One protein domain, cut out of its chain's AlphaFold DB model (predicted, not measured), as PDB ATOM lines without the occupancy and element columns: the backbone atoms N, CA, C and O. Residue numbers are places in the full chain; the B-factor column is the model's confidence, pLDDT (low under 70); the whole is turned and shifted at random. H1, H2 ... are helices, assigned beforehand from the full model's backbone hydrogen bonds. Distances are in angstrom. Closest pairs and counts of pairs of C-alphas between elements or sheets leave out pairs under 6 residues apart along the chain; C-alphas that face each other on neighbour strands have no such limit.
ATOM      1  N   PRO A 115      -7.640  18.102 -26.497       86.38
ATOM      2  CA  PRO A 115      -6.750  18.979 -27.245       86.38
ATOM      3  C   PRO A 115      -5.423  19.208 -26.505       86.38
ATOM      4  O   PRO A 115      -4.445  19.589 -27.146       86.38
ATOM      5  N   ASP A 116      -5.364  18.947 -25.194       91.94
ATOM      6  CA  ASP A 116      -4.194  19.200 -24.354       91.94
ATOM      7  C   ASP A 116      -3.017  18.267 -24.717       91.94
ATOM      8  O   ASP A 116      -3.101  17.046 -24.534       91.94
ATOM      9  N   PRO A 117      -1.890  18.807 -25.223       92.12
ATOM     10  CA  PRO A 117      -0.718  18.002 -25.543       92.12
ATOM     11  C   PRO A 117      -0.079  17.355 -24.308       92.12
ATOM     12  O   PRO A 117       0.578  16.326 -24.455       92.12
ATOM     13  N   VAL A 118      -0.279  17.901 -23.101       94.44
ATOM     14  CA  VAL A 118       0.272  17.331 -21.862       94.44
ATOM     15  C   VAL A 118      -0.354  15.971 -21.574       94.44
ATOM     16  O   VAL A 118       0.367  15.019 -21.280       94.44
ATOM     17  N   GLN A 119      -1.675  15.839 -21.732       91.81
ATOM     18  CA  GLN A 119      -2.373  14.566 -21.509       91.81
ATOM     19  C   GLN A 119      -1.888  13.479 -22.473       91.81
ATOM     20  O   GLN A 119      -1.588  12.365 -22.049       91.81
ATOM     21  N   LYS A 120      -1.718  13.818 -23.756       92.38
ATOM     22  CA  LYS A 120      -1.153  12.901 -24.762       92.38
ATOM     23  C   LYS A 120       0.305  12.541 -24.472       92.38
ATOM     24  O   LYS A 120       0.700  11.391 -24.643       92.38
ATOM     25  N   GLY A 121       1.094  13.503 -23.992       92.81
ATOM     26  CA  GLY A 121       2.486  13.283 -23.597       92.81
ATOM     27  C   GLY A 121       2.641  12.276 -22.454       92.81
ATOM     28  O   GLY A 121       3.588  11.492 -22.465       92.81
ATOM     29  N   ILE A 122       1.696  12.246 -21.505       92.19
ATOM     30  CA  ILE A 122       1.691  11.266 -20.407       92.19
ATOM     31  C   ILE A 122       1.533   9.843 -20.954       92.19
ATOM     32  O   ILE A 122       2.341   8.981 -20.611       92.19
ATOM     33  N   ILE A 123       0.550   9.614 -21.833       92.50
ATOM     34  CA  ILE A 123       0.317   8.297 -22.449       92.50
ATOM     35  C   ILE A 123       1.555   7.853 -23.235       92.50
ATOM     36  O   ILE A 123       2.074   6.761 -23.020       92.50
ATOM     37  N   PHE A 124       2.122   8.749 -24.047       92.06
ATOM     38  CA  PHE A 124       3.343   8.458 -24.798       92.06
ATOM     39  C   PHE A 124       4.521   8.065 -23.889       92.06
ATOM     40  O   PHE A 124       5.227   7.094 -24.160       92.06
ATOM     41  N   GLY A 125       4.736   8.791 -22.786       94.38
ATOM     42  CA  GLY A 125       5.785   8.464 -21.819       94.38
ATOM     43  C   GLY A 125       5.571   7.106 -21.143       94.38
ATOM     44  O   GLY A 125       6.532   6.354 -20.947       94.38
ATOM     45  N   GLN A 126       4.318   6.769 -20.822       93.38
ATOM     46  CA  GLN A 126       3.956   5.458 -20.281       93.38
ATOM     47  C   GLN A 126       4.271   4.341 -21.281       93.38
ATOM     48  O   GLN A 126       4.895   3.350 -20.899       93.38
ATOM     49  N   ASP A 127       3.934   4.519 -22.556       93.06
ATOM     50  CA  ASP A 127       4.156   3.506 -23.591       93.06
ATOM     51  C   ASP A 127       5.643   3.279 -23.877       93.06
ATOM     52  O   ASP A 127       6.100   2.136 -23.929       93.06
ATOM     53  N   ILE A 128       6.439   4.350 -23.953       96.81
ATOM     54  CA  ILE A 128       7.900   4.243 -24.080       96.81
ATOM     55  C   ILE A 128       8.498   3.492 -22.887       96.81
ATOM     56  O   ILE A 128       9.344   2.614 -23.064       96.81
ATOM     57  N   THR A 129       8.034   3.790 -21.672       96.50
ATOM     58  CA  THR A 129       8.510   3.109 -20.462       96.50
ATOM     59  C   THR A 129       8.169   1.620 -20.497       96.50
ATOM     60  O   THR A 129       9.039   0.794 -20.220       96.50
ATOM     61  N   LYS A 130       6.946   1.248 -20.902       94.81
ATOM     62  CA  LYS A 130       6.556  -0.161 -21.075       94.81
ATOM     63  C   LYS A 130       7.443  -0.867 -22.099       94.81
ATOM     64  O   LYS A 130       7.919  -1.962 -21.816       94.81
ATOM     65  N   ILE A 131       7.720  -0.241 -23.246       96.75
ATOM     66  CA  ILE A 131       8.599  -0.807 -24.284       96.75
ATOM     67  C   ILE A 131      10.008  -1.059 -23.731       96.75
ATOM     68  O   ILE A 131      10.563  -2.138 -23.941       96.75
ATOM     69  N   ILE A 132      10.573  -0.102 -22.988       97.62
ATOM     70  CA  ILE A 132      11.885  -0.258 -22.343       97.62
ATOM     71  C   ILE A 132      11.855  -1.422 -21.345       97.62
ATOM     72  O   ILE A 132      12.742  -2.275 -21.379       97.62
ATOM     73  N   CYS A 133      10.828  -1.503 -20.496       96.81
ATOM     74  CA  CYS A 133      10.665  -2.602 -19.546       96.81
ATOM     75  C   CYS A 133      10.578  -3.961 -20.252       96.81
ATOM     76  O   CYS A 133      11.277  -4.892 -19.862       96.81
ATOM     77  N   VAL A 134       9.780  -4.073 -21.319       97.50
ATOM     78  CA  VAL A 134       9.669  -5.300 -22.125       97.50
ATOM     79  C   VAL A 134      11.022  -5.675 -22.731       97.50
ATOM     80  O   VAL A 134      11.426  -6.833 -22.643       97.50
ATOM     81  N   ALA A 135      11.764  -4.714 -23.285       97.19
ATOM     82  CA  ALA A 135      13.090  -4.967 -23.843       97.19
ATOM     83  C   ALA A 135      14.081  -5.468 -22.777       97.19
ATOM     84  O   ALA A 135      14.805  -6.435 -23.015       97.19
ATOM     85  N   LEU A 136      14.089  -4.853 -21.590       94.38
ATOM     86  CA  LEU A 136      14.919  -5.280 -20.459       94.38
ATOM     87  C   LEU A 136      14.553  -6.686 -19.977       94.38
ATOM     88  O   LEU A 136      15.454  -7.489 -19.737       94.38
ATOM     89  N   ILE A 137      13.257  -7.003 -19.891       94.56
ATOM     90  CA  ILE A 137      12.774  -8.345 -19.544       94.56
ATOM     91  C   ILE A 137      13.274  -9.361 -20.571       94.56
ATOM     92  O   ILE A 137      13.897 -10.344 -20.186       94.56
ATOM     93  N   VAL A 138      13.082  -9.107 -21.869       96.00
ATOM     94  CA  VAL A 138      13.512 -10.021 -22.941       96.00
ATOM     95  C   VAL A 138      15.027 -10.234 -22.921       96.00
ATOM     96  O   VAL A 138      15.486 -11.377 -22.956       96.00
ATOM     97  N   MET A 139      15.820  -9.162 -22.812       93.88
ATOM     98  CA  MET A 139      17.281  -9.265 -22.711       93.88
ATOM     99  C   MET A 139      17.709 -10.050 -21.467       93.88
ATOM    100  O   MET A 139      18.567 -10.930 -21.560       93.88
ATOM    101  N   GLY A 140      17.088  -9.775 -20.317       92.25
ATOM    102  CA  GLY A 140      17.338 -10.494 -19.073       92.25
ATOM    103  C   GLY A 140      17.000 -11.982 -19.181       92.25
ATOM    104  O   GLY A 140      17.807 -12.822 -18.785       92.25
ATOM    105  N   SER A 141      15.858 -12.325 -19.781       93.19
ATOM    106  CA  SER A 141      15.438 -13.710 -20.017       93.19
ATOM    107  C   SER A 141      16.404 -14.462 -20.933       93.19
ATOM    108  O   SER A 141      16.732 -15.614 -20.652       93.19
ATOM    109  N   ILE A 142      16.906 -13.823 -21.996       94.06
ATOM    110  CA  ILE A 142      17.909 -14.417 -22.892       94.06
ATOM    111  C   ILE A 142      19.213 -14.671 -22.129       94.06
ATOM    112  O   ILE A 142      19.706 -15.797 -22.121       94.06
ATOM    113  N   LEU A 143      19.751 -13.659 -21.443       92.38
ATOM    114  CA  LEU A 143      20.995 -13.783 -20.676       92.38
ATOM    115  C   LEU A 143      20.911 -14.885 -19.613       92.38
ATOM    116  O   LEU A 143      21.830 -15.697 -19.507       92.38
ATOM    117  N   ALA A 144      19.800 -14.947 -18.875       90.31
ATOM    118  CA  ALA A 144      19.559 -15.987 -17.878       90.31
ATOM    119  C   ALA A 144      19.480 -17.387 -18.513       90.31
ATOM    120  O   ALA A 144      20.046 -18.337 -17.978       90.31
ATOM    121  N   THR A 145      18.842 -17.513 -19.682       93.31
ATOM    122  CA  THR A 145      18.716 -18.790 -20.409       93.31
ATOM    123  C   THR A 145      20.073 -19.325 -20.881       93.31
ATOM    124  O   THR A 145      20.299 -20.532 -20.851       93.31
ATOM    125  N   PHE A 146      21.004 -18.444 -21.263       94.50
ATOM    126  CA  PHE A 146      22.377 -18.810 -21.638       94.50
ATOM    127  C   PHE A 146      23.345 -18.917 -20.441       94.50
ATOM    128  O   PHE A 146      24.555 -19.033 -20.639       94.50
ATOM    129  N   GLY A 147      22.835 -18.907 -19.204       87.31
ATOM    130  CA  GLY A 147      23.621 -19.157 -17.991       87.31
ATOM    131  C   GLY A 147      24.412 -17.955 -17.468       87.31
ATOM    132  O   GLY A 147      25.378 -18.137 -16.731       87.31
ATOM    133  N   SER A 148      24.044 -16.727 -17.843       87.12
ATOM    134  CA  SER A 148      24.666 -15.518 -17.295       87.12
ATOM    135  C   SER A 148      24.092 -15.160 -15.920       87.12
ATOM    136  O   SER A 148      22.909 -14.845 -15.794       87.12
ATOM    137  N   ASP A 149      24.957 -15.093 -14.903       83.81
ATOM    138  CA  ASP A 149      24.613 -14.637 -13.545       83.81
ATOM    139  C   ASP A 149      24.460 -13.107 -13.426       83.81
ATOM    140  O   ASP A 149      24.250 -12.577 -12.335       83.81
ATOM    141  N   LEU A 150      24.608 -12.352 -14.521       85.25
ATOM    142  CA  LEU A 150      24.556 -10.887 -14.486       85.25
ATOM    143  C   LEU A 150      23.218 -10.374 -13.927       85.25
ATOM    144  O   LEU A 150      23.200  -9.445 -13.122       85.25
ATOM    145  N   VAL A 151      22.109 -10.995 -14.337       82.06
ATOM    146  CA  VAL A 151      20.754 -10.588 -13.936       82.06
ATOM    147  C   VAL A 151      20.504 -10.886 -12.457       82.06
ATOM    148  O   VAL A 151      20.007 -10.023 -11.740       82.06
ATOM    149  N   SER A 152      20.886 -12.076 -11.977       78.19
ATOM    150  CA  SER A 152      20.712 -12.456 -10.567       78.19
ATOM    151  C   SER A 152      21.548 -11.574  -9.645       78.19
ATOM    152  O   SER A 152      21.042 -11.107  -8.629       78.19
ATOM    153  N   ARG A 153      22.791 -11.265 -10.040       86.00
ATOM    154  CA  ARG A 153      23.665 -10.347  -9.302       86.00
ATOM    155  C   ARG A 153      23.070  -8.948  -9.219       86.00
ATOM    156  O   ARG A 153      22.972  -8.427  -8.116       86.00
ATOM    157  N   LEU A 154      22.630  -8.376 -10.343       84.69
ATOM    158  CA  LEU A 154      22.018  -7.042 -10.377       84.69
ATOM    159  C   LEU A 154      20.744  -6.940  -9.528       84.69
ATOM    160  O   LEU A 154      20.528  -5.907  -8.912       84.69
ATOM    161  N   LEU A 155      19.916  -7.989  -9.483       83.00
ATOM    162  CA  LEU A 155      18.691  -8.012  -8.670       83.00
ATOM    163  C   LEU A 155      18.945  -8.276  -7.176       83.00
ATOM    164  O   LEU A 155      18.065  -8.021  -6.360       83.00
ATOM    165  N   SER A 156      20.108  -8.833  -6.827       85.50
ATOM    166  CA  SER A 156      20.502  -9.133  -5.440       85.50
ATOM    167  C   SER A 156      21.278  -8.010  -4.741       85.50
ATOM    168  O   SER A 156      21.599  -8.150  -3.561       85.50
ATOM    169  N   MET A 157      21.615  -6.944  -5.473       72.25
ATOM    170  CA  MET A 157      22.231  -5.720  -4.943       72.25
ATOM    171  C   MET A 157      21.170  -4.784  -4.376       72.25
ATOM    172  O   MET A 157      21.475  -4.149  -3.343       72.25
TER     173      MET A 157
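AT A GLANCE: This is residues 115 to 157 of the 157 residues of an uncharacterized protein of marine sediment metagenome (UniProt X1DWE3). Start at Pro 115 and you will see one long straight helix, H1, with a short helix, H2, turned back at its far end, so that the two make a corner. Residues 115 to 138 stick out as a long free arm. The 43 printed residues hold two named helices, H1 then H2, and no named strand: all helix. The whole is an extended rod, with a radius of gyration of the C-alphas of 15.6 A and spans of 50 by 20 by 6 A.

HOW THE PARTS SIT: Look first at H1, residues 117 to 145, of which 117 to 138 stand free. A tight link of 4 residues joins it to H2, residues 150 to 156. H2 touches H1 at residues 140 to 144 alone; the closest C-alphas are those of Gly 140 and Val 151, 6.2 A apart. They run opposite ways at a steep tilt of 68 degrees, only just short of about perpendicular. In H1 and H2 every O i to N i+4 pair is within hydrogen-bond range.

IN THESE COORDINATES: Find C-alpha 117 at (-0.718, 18.002, -25.543); from there H1 runs 41.9 A to C-alpha 145 at (18.716, -18.790, -20.409). H2 runs 10.1 A from Leu 150 to C-alpha 156 at (20.502, -9.133, -5.440).

THE WHOLE: The C-alphas of Pro 115 and Gly 147, the two farthest apart, are 49.6 A apart. The printed part has no cut and ends at Met 157, the chain's last residue. Its mean pLDDT is 91.1, and no printed residue is under 70.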